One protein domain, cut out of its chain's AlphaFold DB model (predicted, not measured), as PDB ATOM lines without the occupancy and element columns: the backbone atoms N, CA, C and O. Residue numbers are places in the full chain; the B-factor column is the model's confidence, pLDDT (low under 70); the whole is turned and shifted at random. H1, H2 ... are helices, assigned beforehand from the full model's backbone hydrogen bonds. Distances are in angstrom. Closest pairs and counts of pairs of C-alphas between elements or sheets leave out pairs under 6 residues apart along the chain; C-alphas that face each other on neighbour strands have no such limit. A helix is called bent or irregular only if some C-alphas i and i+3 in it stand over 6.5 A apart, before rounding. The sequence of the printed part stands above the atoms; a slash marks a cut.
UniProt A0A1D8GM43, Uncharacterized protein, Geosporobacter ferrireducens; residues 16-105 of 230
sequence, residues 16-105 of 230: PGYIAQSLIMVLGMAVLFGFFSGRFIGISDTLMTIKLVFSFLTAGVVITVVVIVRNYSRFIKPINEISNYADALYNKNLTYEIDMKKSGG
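AT A GLANCE: This is residues 16 to 105 of the 230 residues of an uncharacterized protein of Geosporobacter ferrireducens (UniProt A0A1D8GM43). A long helical hairpin, in which H1 packs on H2a, the first arm of the bent helix H2, is lengthened by the second arm, H2b, which runs on beyond H1. Residues 91 to 105, with no named element, fold back from its end. The 90 printed residues hold two named helices, H1 then H2, and no named strand: all helix. The whole is an extended rod, 66 by 21 by 18 A, with a C-alpha radius of gyration of 20.3 A.

HOW THE PARTS SIT: H1, residues 16 to 40, leads by a tight link to H2, residues 46 to 90. By its hydrogen bonds H2 was assigned as one helix, but it is bent: C-alphas 74 and 77 are 6.8 A apart. Its arms, H2a, residues 46 to 74, and H2b, residues 77 to 90, stand at a steep tilt of 47 degrees. H1 and H2a touch as a hairpin, opposite ways at a shallow tilt of 33 degrees, only just short of steep; their closest C-alphas, of Gly 34 and Val 53, are 4.3 A apart. H1 and H2b are apart. In H1, H2a and H2b every O i to N i+4 pair is within hydrogen-bond range.

IN THESE COORDINATES: H1 measures 35.8 A from C-alpha 16 at (-22.519, -35.072, -14.662), H2a 41.2 A, and H2b 19.9 A to C-alpha 90 at (-10.336, -28.081, -37.412).

THE WHOLE: The C-alphas farthest apart, of Ser 44 and Leu 94, are 66.3 A apart. The printed part has no cut; residue 44 is under pLDDT 70.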
ATOM      1  N   PRO A  16     -22.665 -34.070 -15.718       81.31
ATOM      2  CA  PRO A  16     -22.519 -35.072 -14.662       81.31
ATOM      3  C   PRO A  16     -21.073 -35.224 -14.176       81.31
ATOM      4  O   PRO A  16     -20.849 -35.336 -12.974       81.31
ATOM      5  N   GLY A  17     -20.091 -35.169 -15.086       82.06
ATOM      6  CA  GLY A  17     -18.671 -35.242 -14.724       82.06
ATOM      7  C   GLY A  17     -18.229 -34.050 -13.876       82.06
ATOM      8  O   GLY A  17     -17.590 -34.226 -12.840       82.06
ATOM      9  N   TYR A  18     -18.653 -32.842 -14.259       81.69
ATOM     10  CA  TYR A  18     -18.378 -31.621 -13.500       81.69
ATOM     11  C   TYR A  18     -19.016 -31.642 -12.101       81.69
ATOM     12  O   TYR A  18     -18.376 -31.248 -11.121       81.69
ATOM     13  N   ILE A  19     -20.256 -32.136 -11.994       83.75
ATOM     14  CA  ILE A  19     -20.963 -32.294 -10.715       83.75
ATOM     15  C   ILE A  19     -20.232 -33.292  -9.812       83.75
ATOM     16  O   ILE A  19     -19.958 -32.973  -8.657       83.75
ATOM     17  N   ALA A  20     -19.888 -34.473 -10.334       85.31
ATOM     18  CA  ALA A  20     -19.220 -35.517  -9.563       85.31
ATOM     19  C   ALA A  20     -17.868 -35.041  -9.011       85.31
ATOM     20  O   ALA A  20     -17.608 -35.174  -7.816       85.31
ATOM     21  N   GLN A  21     -17.039 -34.415  -9.854       84.62
ATOM     22  CA  GLN A  21     -15.731 -33.900  -9.444       84.62
ATOM     23  C   GLN A  21     -15.852 -32.817  -8.362       84.62
ATOM     24  O   GLN A  21     -15.126 -32.841  -7.368       84.62
ATOM     25  N   SER A  22     -16.802 -31.895  -8.529       84.88
ATOM     26  CA  SER A  22     -17.031 -30.806  -7.576       84.88
ATOM     27  C   SER A  22     -17.567 -31.317  -6.230       84.88
ATOM     28  O   SER A  22     -17.143 -30.841  -5.180       84.88
ATOM     29  N   LEU A  23     -18.454 -32.320  -6.238       86.06
ATOM     30  CA  LEU A  23     -18.978 -32.936  -5.014       86.06
ATOM     31  C   LEU A  23     -17.901 -33.698  -4.241       86.06
ATOM     32  O   LEU A  23     -17.809 -33.531  -3.027       86.06
ATOM     33  N   ILE A  24     -17.061 -34.486  -4.919       87.38
ATOM     34  CA  ILE A  24     -15.955 -35.213  -4.273       87.38
ATOM     35  C   ILE A  24     -15.024 -34.232  -3.552       87.38
ATOM     36  O   ILE A  24     -14.676 -34.445  -2.390       87.38
ATOM     37  N   MET A  25     -14.667 -33.130  -4.218       86.19
ATOM     38  CA  MET A  25     -13.787 -32.111  -3.646       86.19
ATOM     39  C   MET A  25     -14.391 -31.465  -2.391       86.19
ATOM     40  O   MET A  25     -13.698 -31.289  -1.388       86.19
ATOM     41  N   VAL A  26     -15.689 -31.146  -2.416       86.50
ATOM     42  CA  VAL A  26     -16.352 -30.494  -1.281       86.50
ATOM     43  C   VAL A  26     -16.591 -31.453  -0.121       86.50
ATOM     44  O   VAL A  26     -16.397 -31.053   1.023       86.50
ATOM     45  N   LEU A  27     -16.946 -32.712  -0.384       85.94
ATOM     46  CA  LEU A  27     -17.080 -33.723   0.669       85.94
ATOM     47  C   LEU A  27     -15.758 -33.901   1.428       85.94
ATOM     48  O   LEU A  27     -15.755 -33.869   2.658       85.94
ATOM     49  N   GLY A  28     -14.634 -34.004   0.708       86.88
ATOM     50  CA  GLY A  28     -13.306 -34.085   1.323       86.88
ATOM     51  C   GLY A  28     -12.981 -32.863   2.189       86.88
ATOM     52  O   GLY A  28     -12.562 -33.007   3.337       86.88
ATOM     53  N   MET A  29     -13.240 -31.656   1.674       86.69
ATOM     54  CA  MET A  29     -12.989 -30.411   2.411       86.69
ATOM     55  C   MET A  29     -13.906 -30.228   3.626       86.69
ATOM     56  O   MET A  29     -13.443 -29.775   4.669       86.69
ATOM     57  N   ALA A  30     -15.185 -30.597   3.530       86.00
ATOM     58  CA  ALA A  30     -16.146 -30.463   4.623       86.00
ATOM     59  C   ALA A  30     -15.812 -31.386   5.806       86.00
ATOM     60  O   ALA A  30     -15.929 -30.966   6.957       86.00
ATOM     61  N   VAL A  31     -15.347 -32.614   5.537       85.25
ATOM     62  CA  VAL A  31     -14.888 -33.544   6.583       85.25
ATOM     63  C   VAL A  31     -13.659 -32.992   7.297       85.25
ATOM     64  O   VAL A  31     -13.642 -32.941   8.528       85.25
ATOM     65  N   LEU A  32     -12.654 -32.533   6.542       86.81
ATOM     66  CA  LEU A  32     -11.449 -31.934   7.117       86.81
ATOM     67  C   LEU A  32     -11.804 -30.703   7.957       86.81
ATOM     68  O   LEU A  32     -11.421 -30.619   9.123       86.81
ATOM     69  N   PHE A  33     -12.588 -29.780   7.403       86.19
ATOM     70  CA  PHE A  33     -12.961 -28.548   8.089       86.19
ATOM     71  C   PHE A  33     -13.783 -28.814   9.354       86.19
ATOM     72  O   PHE A  33     -13.492 -28.236  10.400       86.19
ATOM     73  N   GLY A  34     -14.762 -29.721   9.303       82.88
ATOM     74  CA  GLY A  34     -15.561 -30.100  10.469       82.88
ATOM     75  C   GLY A  34     -14.728 -30.760  11.573       82.88
ATOM     76  O   GLY A  34     -14.886 -30.432  12.747       82.88
ATOM     77  N   PHE A  35     -13.786 -31.637  11.211       83.38
ATOM     78  CA  PHE A  35     -12.907 -32.289  12.182       83.38
ATOM     79  C   PHE A  35     -11.955 -31.295  12.866       83.38
ATOM     80  O   PHE A  35     -11.849 -31.276  14.095       83.38
ATOM     81  N   PHE A  36     -11.291 -30.433  12.086       85.38
ATOM     82  CA  PHE A  36     -10.355 -29.442  12.623       85.38
ATOM     83  C   PHE A  36     -11.061 -28.347  13.429       85.38
ATOM     84  O   PHE A  36     -10.595 -28.000  14.514       85.38
ATOM     85  N   SER A  37     -12.198 -27.836  12.950       83.50
ATOM     86  CA  SER A  37     -12.970 -26.821  13.679       83.50
ATOM     87  C   SER A  37     -13.545 -27.365  14.989       83.50
ATOM     88  O   SER A  37     -13.452 -26.684  16.008       83.50
ATOM     89  N   GLY A  38     -14.042 -28.608  15.014       80.50
ATOM     90  CA  GLY A  38     -14.508 -29.258  16.244       80.50
ATOM     91  C   GLY A  38     -13.409 -29.388  17.304       80.50
ATOM     92  O   GLY A  38     -13.629 -29.052  18.468       80.50
ATOM     93  N   ARG A  39     -12.192 -29.782  16.891       79.12
ATOM     94  CA  ARG A  39     -11.011 -29.823  17.772       79.12
ATOM     95  C   ARG A  39     -10.602 -28.437  18.274       79.12
ATOM     96  O   ARG A  39     -10.240 -28.309  19.437       79.12
ATOM     97  N   PHE A  40     -10.668 -27.417  17.421       80.75
ATOM     98  CA  PHE A  40     -10.274 -26.050  17.767       80.75
ATOM     99  C   PHE A  40     -11.245 -25.376  18.752       80.75
ATOM    100  O   PHE A  40     -10.814 -24.631  19.624       80.75
ATOM    101  N   ILE A  41     -12.545 -25.674  18.655       81.75
ATOM    102  CA  ILE A  41     -13.596 -25.136  19.542       81.75
ATOM    103  C   ILE A  41     -13.605 -25.844  20.917       81.75
ATOM    104  O   ILE A  41     -14.333 -25.447  21.823       81.75
ATOM    105  N   GLY A  42     -12.772 -26.873  21.115       74.31
ATOM    106  CA  GLY A  42     -12.673 -27.590  22.389       74.31
ATOM    107  C   GLY A  42     -13.820 -28.572  22.633       74.31
ATOM    108  O   GLY A  42     -14.082 -28.940  23.776       74.31
ATOM    109  N   ILE A  43     -14.505 -29.014  21.573       77.50
ATOM    110  CA  ILE A  43     -15.548 -30.038  21.669       77.50
ATOM    111  C   ILE A  43     -14.862 -31.387  21.917       77.50
ATOM    112  O   ILE A  43     -14.273 -31.980  21.016       77.50
ATOM    113  N   SER A  44     -14.919 -31.861  23.161       69.31
ATOM    114  CA  SER A  44     -14.352 -33.148  23.582       69.31
ATOM    115  C   SER A  44     -15.304 -34.327  23.366       69.31
ATOM    116  O   SER A  44     -14.854 -35.469  23.296       69.31
ATOM    117  N   ASP A  45     -16.606 -34.061  23.216       82.31
ATOM    118  CA  ASP A  45     -17.610 -35.084  22.928       82.31
ATOM    119  C   ASP A  45     -17.588 -35.488  21.443       82.31
ATOM    120  O   ASP A  45     -17.842 -34.692  20.525       82.31
ATOM    121  N   THR A  46     -17.316 -36.771  21.207       78.81
ATOM    122  CA  THR A  46     -17.324 -37.409  19.888       78.81
ATOM    123  C   THR A  46     -18.675 -37.240  19.189       78.81
ATOM    124  O   THR A  46     -18.712 -37.004  17.980       78.81
ATOM    125  N   LEU A  47     -19.791 -37.295  19.928       82.94
ATOM    126  CA  LEU A  47     -21.131 -37.170  19.353       82.94
ATOM    127  C   LEU A  47     -21.375 -35.758  18.798       82.94
ATOM    128  O   LEU A  47     -21.925 -35.602  17.705       82.94
ATOM    129  N   MET A  48     -20.941 -34.723  19.523       83.12
ATOM    130  CA  MET A  48     -21.037 -33.336  19.061       83.12
ATOM    131  C   MET A  48     -20.119 -33.061  17.867       83.12
ATOM    132  O   MET A  48     -20.538 -32.391  16.923       83.12
ATOM    133  N   THR A  49     -18.914 -33.636  17.853       81.06
ATOM    134  CA  THR A  49     -17.991 -33.519  16.711       81.06
ATOM    135  C   THR A  49     -18.588 -34.140  15.444       81.06
ATOM    136  O   THR A  49     -18.551 -33.526  14.377       81.06
ATOM    137  N   ILE A  50     -19.219 -35.316  15.551       83.56
ATOM    138  CA  ILE A  50     -19.906 -35.969  14.424       83.56
ATOM    139  C   ILE A  50     -21.077 -35.114  13.915       83.56
ATOM    140  O   ILE A  50     -21.210 -34.917  12.707       83.56
ATOM    141  N   LYS A  51     -21.907 -34.559  14.811       85.81
ATOM    142  CA  LYS A  51     -23.020 -33.667  14.428       85.81
ATOM    143  C   LYS A  51     -22.533 -32.408  13.706       85.81
ATOM    144  O   LYS A  51     -23.170 -31.963  12.750       85.81
ATOM    145  N   LEU A  52     -21.398 -31.856  14.129       84.56
ATOM    146  CA  LEU A  52     -20.781 -30.683  13.514       84.56
ATOM    147  C   LEU A  52     -20.249 -30.995  12.107       84.56
ATOM    148  O   LEU A  52     -20.575 -30.280  11.162       84.56
ATOM    149  N   VAL A  53     -19.536 -32.114  11.934       84.75
ATOM    150  CA  VAL A  53     -19.108 -32.604  10.610       84.75
ATOM    151  C   VAL A  53     -20.312 -32.821   9.687       84.75
ATOM    152  O   VAL A  53     -20.297 -32.379   8.540       84.75
ATOM    153  N   PHE A  54     -21.389 -33.437  10.183       86.56
ATOM    154  CA  PHE A  54     -22.600 -33.671   9.392       86.56
ATOM    155  C   PHE A  54     -23.319 -32.367   8.998       86.56
ATOM    156  O   PHE A  54     -23.839 -32.239   7.886       86.56
ATOM    157  N   SER A  55     -23.298 -31.360   9.872       85.69
ATOM    158  CA  SER A  55     -23.859 -30.035   9.584       85.69
ATOM    159  C   SER A  55     -23.061 -29.309   8.495       85.69
ATOM    160  O   SER A  55     -23.643 -28.752   7.567       85.69
ATOM    161  N   PHE A  56     -21.726 -29.386   8.535       86.12
ATOM    162  CA  PHE A  56     -20.878 -28.850   7.464       86.12
ATOM    163  C   PHE A  56     -21.022 -29.616   6.150       86.12
ATOM    164  O   PHE A  56     -21.004 -28.998   5.088       86.12
ATOM    165  N   LEU A  57     -21.214 -30.936   6.198       86.50
ATOM    166  CA  LEU A  57     -21.478 -31.744   5.006       86.50
ATOM    167  C   LEU A  57     -22.789 -31.340   4.331       86.50
ATOM    168  O   LEU A  57     -22.805 -31.078   3.131       86.50
ATOM    169  N   THR A  58     -23.881 -31.244   5.090       86.31
ATOM    170  CA  THR A  58     -25.189 -30.865   4.533       86.31
ATOM    171  C   THR A  58     -25.177 -29.438   3.979       86.31
ATOM    172  O   THR A  58     -25.567 -29.232   2.828       86.31
ATOM    173  N   ALA A  59     -24.645 -28.466   4.728       87.31
ATOM    174  CA  ALA A  59     -24.499 -27.088   4.256       87.31
ATOM    175  C   ALA A  59     -23.573 -26.989   3.027       87.31
ATOM    176  O   ALA A  59     -23.909 -26.331   2.040       87.31
ATOM    177  N   GLY A  60     -22.436 -27.688   3.057       86.06
ATOM    178  CA  GLY A  60     -21.466 -27.731   1.968       86.06
ATOM    179  C   GLY A  60     -22.061 -28.297   0.682       86.06
ATOM    180  O   GLY A  60     -21.901 -27.689  -0.376       86.06
ATOM    181  N   VAL A  61     -22.806 -29.404   0.756       87.12
ATOM    182  CA  VAL A  61     -23.471 -30.011  -0.408       87.12
ATOM    183  C   VAL A  61     -24.494 -29.054  -1.022       87.12
ATOM    184  O   VAL A  61     -24.469 -28.845  -2.235       87.12
ATOM    185  N   VAL A  62     -25.349 -28.418  -0.212       87.94
ATOM    186  CA  VAL A  62     -26.371 -27.480  -0.711       87.94
ATOM    187  C   VAL A  62     -25.731 -26.289  -1.427       87.94
ATOM    188  O   VAL A  62     -26.105 -25.975  -2.559       87.94
ATOM    189  N   ILE A  63     -24.725 -25.657  -0.811       87.31
ATOM    190  CA  ILE A  63     -23.999 -24.529  -1.416       87.31
ATOM    191  C   ILE A  63     -23.329 -24.967  -2.723       87.31
ATOM    192  O   ILE A  63     -23.398 -24.269  -3.735       87.31
ATOM    193  N   THR A  64     -22.729 -26.154  -2.725       85.94
ATOM    194  CA  THR A  64     -21.998 -26.696  -3.873       85.94
ATOM    195  C   THR A  64     -22.901 -26.949  -5.061       85.94
ATOM    196  O   THR A  64     -22.564 -26.534  -6.165       85.94
ATOM    197  N   VAL A  65     -24.076 -27.545  -4.858       86.19
ATOM    198  CA  VAL A  65     -25.045 -27.758  -5.942       86.19
ATOM    199  C   VAL A  65     -25.439 -26.426  -6.589       86.19
ATOM    200  O   VAL A  65     -25.417 -26.304  -7.816       86.19
ATOM    201  N   VAL A  66     -25.723 -25.395  -5.786       86.94
ATOM    202  CA  VAL A  66     -26.083 -24.059  -6.295       86.94
ATOM    203  C   VAL A  66     -24.933 -23.425  -7.082       86.94
ATOM    204  O   VAL A  66     -25.146 -22.887  -8.175       86.94
ATOM    205  N   VAL A  67     -23.708 -23.501  -6.555       86.75
ATOM    206  CA  VAL A  67     -22.508 -22.962  -7.207       86.75
ATOM    207  C   VAL A  67     -22.205 -23.712  -8.505       86.75
ATOM    208  O   VAL A  67     -21.945 -23.065  -9.517       86.75
ATOM    209  N   ILE A  68     -22.308 -25.044  -8.523       87.00
ATOM    210  CA  ILE A  68     -22.092 -25.869  -9.717       87.00
ATOM    211  C   ILE A  68     -23.065 -25.478 -10.825       87.00
ATOM    212  O   ILE A  68     -22.631 -25.238 -11.948       87.00
ATOM    213  N   VAL A  69     -24.366 -25.371 -10.537       85.00
ATOM    214  CA  VAL A  69     -25.369 -25.027 -11.561       85.00
ATOM    215  C   VAL A  69     -25.106 -23.630 -12.139       85.00
ATOM    216  O   VAL A  69     -25.139 -23.430 -13.361       85.00
ATOM    217  N   ARG A  70     -24.779 -22.657 -11.280       85.38
ATOM    218  CA  ARG A  70     -24.430 -21.296 -11.711       85.38
ATOM    219  C   ARG A  70     -23.131 -21.253 -12.517       85.38
ATOM    220  O   ARG A  70     -23.092 -20.602 -13.557       85.38
ATOM    221  N   ASN A  71     -22.092 -21.965 -12.092       86.06
ATOM    222  CA  ASN A  71     -20.802 -21.978 -12.782       86.06
ATOM    223  C   ASN A  71     -20.854 -22.757 -14.095       86.06
ATOM    224  O   ASN A  71     -20.289 -22.317 -15.096       86.06
ATOM    225  N   TYR A  72     -21.582 -23.873 -14.126       85.56
ATOM    226  CA  TYR A  72     -21.744 -24.672 -15.330       85.56
ATOM    227  C   TYR A  72     -22.415 -23.858 -16.440       85.56
ATOM    228  O   TYR A  72     -21.912 -23.789 -17.559       85.56
ATOM    229  N   SER A  73     -23.517 -23.177 -16.117       82.88
ATOM    230  CA  SER A  73     -24.241 -22.337 -17.079       82.88
ATOM    231  C   SER A  73     -23.463 -21.084 -17.495       82.88
ATOM    232  O   SER A  73     -23.540 -20.678 -18.655       82.88
ATOM    233  N   ARG A  74     -22.704 -20.475 -16.575       84.50
ATOM    234  CA  ARG A  74     -21.984 -19.222 -16.833       84.50
ATOM    235  C   ARG A  74     -20.639 -19.408 -17.537       84.50
ATOM    236  O   ARG A  74     -20.264 -18.509 -18.286       84.50
ATOM    237  N   PHE A  75     -19.945 -20.527 -17.314       84.06
ATOM    238  CA  PHE A  75     -18.560 -20.732 -17.767       84.06
ATOM    239  C   PHE A  75     -18.348 -22.026 -18.555       84.06
ATOM    240  O   PHE A  75     -17.842 -21.971 -19.671       84.06
ATOM    241  N   ILE A  76     -18.770 -23.179 -18.027       85.69
ATOM    242  CA  ILE A  76     -18.465 -24.477 -18.660       85.69
ATOM    243  C   ILE A  76     -19.214 -24.647 -19.983       85.69
ATOM    244  O   ILE A  76     -18.628 -25.040 -20.988       85.69
ATOM    245  N   LYS A  77     -20.508 -24.313 -20.010       86.56
ATOM    246  CA  LYS A  77     -21.339 -24.416 -21.212       86.56
ATOM    247  C   LYS A  77     -20.839 -23.510 -22.359       86.56
ATOM    248  O   LYS A  77     -20.720 -24.029 -23.467       86.56
ATOM    249  N   PRO A  78     -20.473 -22.233 -22.126       87.81
ATOM    250  CA  PRO A  78     -19.831 -21.402 -23.149       87.81
ATOM    251  C   PRO A  78     -18.481 -21.939 -23.636       87.81
ATOM    252  O   PRO A  78     -18.239 -21.952 -24.837       87.81
ATOM    253  N   ILE A  79     -17.619 -22.421 -22.731       89.00
ATOM    254  CA  ILE A  79     -16.308 -22.984 -23.100       89.00
ATOM    255  C   ILE A  79     -16.475 -24.226 -23.979       89.00
ATOM    256  O   ILE A  79     -15.795 -24.354 -24.993       89.00
ATOM    257  N   ASN A  80     -17.412 -25.113 -23.636       88.00
ATOM    258  CA  ASN A  80     -17.728 -26.275 -24.465       88.00
ATOM    259  C   ASN A  80     -18.199 -25.859 -25.867       88.00
ATOM    260  O   ASN A  80     -17.834 -26.503 -26.842       88.00
ATOM    261  N   GLU A  81     -18.983 -24.784 -25.982       89.38
ATOM    262  CA  GLU A  81     -19.435 -24.280 -27.283       89.38
ATOM    263  C   GLU A  81     -18.279 -23.711 -28.119       89.38
ATOM    264  O   GLU A  81     -18.200 -23.982 -29.314       89.38
ATOM    265  N   ILE A  82     -17.347 -22.986 -27.493       89.06
ATOM    266  CA  ILE A  82     -16.117 -22.507 -28.147       89.06
ATOM    267  C   ILE A  82     -15.248 -23.688 -28.600       89.06
ATOM    268  O   ILE A  82     -14.740 -23.675 -29.716       89.06
ATOM    269  N   SER A  83     -15.106 -24.721 -27.767       88.50
ATOM    270  CA  SER A  83     -14.359 -25.932 -28.123       88.50
ATOM    271  C   SER A  83     -14.994 -26.653 -29.308       88.50
ATOM    272  O   SER A  83     -14.300 -26.972 -30.262       88.50
ATOM    273  N   ASN A  84     -16.316 -26.847 -29.289       88.00
ATOM    274  CA  ASN A  84     -17.039 -27.460 -30.403       88.00
ATOM    275  C   ASN A  84     -16.864 -26.654 -31.695       88.00
ATOM    276  O   ASN A  84     -16.716 -27.232 -32.767       88.00
ATOM    277  N   TYR A  85     -16.873 -25.324 -31.590       87.75
ATOM    278  CA  TYR A  85     -16.622 -24.437 -32.718       87.75
ATOM    279  C   TYR A  85     -15.204 -24.611 -33.279       87.75
ATOM    280  O   TYR A  85     -15.033 -24.766 -34.487       87.75
ATOM    281  N   ALA A  86     -14.189 -24.650 -32.412       85.62
ATOM    282  CA  ALA A  86     -12.805 -24.887 -32.810       85.62
ATOM    283  C   ALA A  86     -12.613 -26.275 -33.447       85.62
ATOM    284  O   ALA A  86     -11.973 -26.385 -34.492       85.62
ATOM    285  N   ASP A  87     -13.222 -27.316 -32.878       88.31
ATOM    286  CA  ASP A  87     -13.189 -28.674 -33.428       88.31
ATOM    287  C   ASP A  87     -13.901 -28.754 -34.785       88.31
ATOM    288  O   ASP A  87     -13.434 -29.441 -35.695       88.31
ATOM    289  N   ALA A  88     -15.019 -28.044 -34.962       86.88
ATOM    290  CA  ALA A  88     -15.710 -27.975 -36.245       86.88
ATOM    291  C   ALA A  88     -14.832 -27.312 -37.316       86.88
ATOM    292  O   ALA A  88     -14.702 -27.859 -38.413       86.88
ATOM    293  N   LEU A  89     -14.167 -26.201 -36.981       83.06
ATOM    294  CA  LEU A  89     -13.207 -25.544 -37.873       83.06
ATOM    295  C   LEU A  89     -12.011 -26.448 -38.202       83.06
ATOM    296  O   LEU A  89     -11.651 -26.570 -39.372       83.06
ATOM    297  N   TYR A  90     -11.436 -27.131 -37.207       83.88
ATOM    298  CA  TYR A  90     -10.336 -28.081 -37.412       83.88
ATOM    299  C   TYR A  90     -10.729 -29.212 -38.375       83.88
ATOM    300  O   TYR A  90      -9.964 -29.582 -39.265       83.88
ATOM    301  N   ASN A  91     -11.965 -29.703 -38.262       84.75
ATOM    302  CA  ASN A  91     -12.523 -30.727 -39.144       84.75
ATOM    303  C   ASN A  91     -13.092 -30.168 -40.461       84.75
ATOM    304  O   ASN A  91     -13.811 -30.877 -41.166       84.75
ATOM    305  N   LYS A  92     -12.774 -28.913 -40.814       82.81
ATOM    306  CA  LYS A  92     -13.209 -28.230 -42.047       82.81
ATOM    307  C   LYS A  92     -14.731 -28.116 -42.201       82.81
ATOM    308  O   LYS A  92     -15.233 -27.906 -43.304       82.81
ATOM    309  N   ASN A  93     -15.483 -28.230 -41.110       83.25
ATOM    310  CA  ASN A  93     -16.913 -27.977 -41.112       83.25
ATOM    311  C   ASN A  93     -17.180 -26.479 -40.925       83.25
ATOM    312  O   ASN A  93     -17.379 -25.995 -39.812       83.25
ATOM    313  N   LEU A  94     -17.228 -25.760 -42.045       79.75
ATOM    314  CA  LEU A  94     -17.473 -24.315 -42.080       79.75
ATOM    315  C   LEU A  94     -18.953 -23.934 -41.886       79.75
ATOM    316  O   LEU A  94     -19.272 -22.752 -41.811       79.75
ATOM    317  N   THR A  95     -19.858 -24.918 -41.807       83.19
ATOM    318  CA  THR A  95     -21.303 -24.684 -41.612       83.19
ATOM    319  C   THR A  95     -21.708 -24.597 -40.144       83.19
ATOM    320  O   THR A  95     -22.824 -24.187 -39.828       83.19
ATOM    321  N   TYR A  96     -20.818 -25.001 -39.234       83.94
ATOM    322  CA  TYR A  96     -21.091 -24.954 -37.807       83.94
ATOM    323  C   TYR A  96     -21.081 -23.503 -37.311       83.94
ATOM    324  O   TYR A  96     -20.070 -22.808 -37.406       83.94
ATOM    325  N   GLU A  97     -22.191 -23.061 -36.723       84.38
ATOM    326  CA  GLU A  97     -22.292 -21.751 -36.086       84.38
ATOM    327  C   GLU A  97     -22.357 -21.870 -34.563       84.38
ATOM    328  O   GLU A  97     -23.007 -22.759 -34.013       84.38
ATOM    329  N   ILE A  98     -21.739 -20.906 -33.878       87.56
ATOM    330  CA  ILE A  98     -21.822 -20.780 -32.422       87.56
ATOM    331  C   ILE A  98     -23.270 -20.512 -32.002       87.56
ATOM    332  O   ILE A  98     -23.868 -19.496 -32.385       87.56
ATOM    333  N   ASP A  99     -23.809 -21.373 -31.138       87.94
ATOM    334  CA  ASP A  99     -25.115 -21.149 -30.522       87.94
ATOM    335  C   ASP A  99     -25.019 -20.109 -29.394       87.94
ATOM    336  O   ASP A  99     -24.642 -20.396 -28.251       87.94
ATOM    337  N   MET A 100     -25.455 -18.886 -29.698       87.38
ATOM    338  CA  MET A 100     -25.457 -17.757 -28.761       87.38
ATOM    339  C   MET A 100     -26.328 -17.984 -27.512       87.38
ATOM    340  O   MET A 100     -26.155 -17.291 -26.502       87.38
ATOM    341  N   LYS A 101     -27.250 -18.960 -27.526       86.25
ATOM    342  CA  LYS A 101     -28.032 -19.352 -26.340       86.25
ATOM    343  C   LYS A 101     -27.185 -20.127 -25.328       86.25
ATOM    344  O   LYS A 101     -27.516 -20.148 -24.141       86.25
ATOM    345  N   LYS A 102     -26.087 -20.751 -25.764       85.50
ATOM    346  CA  LYS A 102     -25.159 -21.501 -24.904       85.50
ATOM    347  C   LYS A 102     -24.006 -20.646 -24.372       85.50
ATOM    348  O   LYS A 102     -23.354 -21.059 -23.420       85.50
ATOM    349  N   SER A 103     -23.819 -19.439 -24.905       83.25
ATOM    350  CA  SER A 103     -22.709 -18.534 -24.573       83.25
ATOM    351  C   SER A 103     -22.787 -17.862 -23.200       83.25
ATOM    352  O   SER A 103     -21.798 -17.276 -22.767       83.25
ATOM    353  N   GLY A 104     -23.914 -17.953 -22.480       84.00
ATOM    354  CA  GLY A 104     -24.009 -17.552 -21.069       84.00
ATOM    355  C   GLY A 104     -23.422 -16.162 -20.778       84.00
ATOM    356  O   GLY A 104     -23.826 -15.172 -21.387       84.00
ATOM    357  N   GLY A 105     -22.459 -16.095 -19.851       81.75
ATOM    358  CA  GLY A 105     -21.739 -14.861 -19.510       81.75
ATOM    359  C   GLY A 105     -20.634 -14.462 -20.499       81.75
ATOM    360  O   GLY A 105     -20.144 -13.341 -20.426       81.75
TER     361      GLY A 105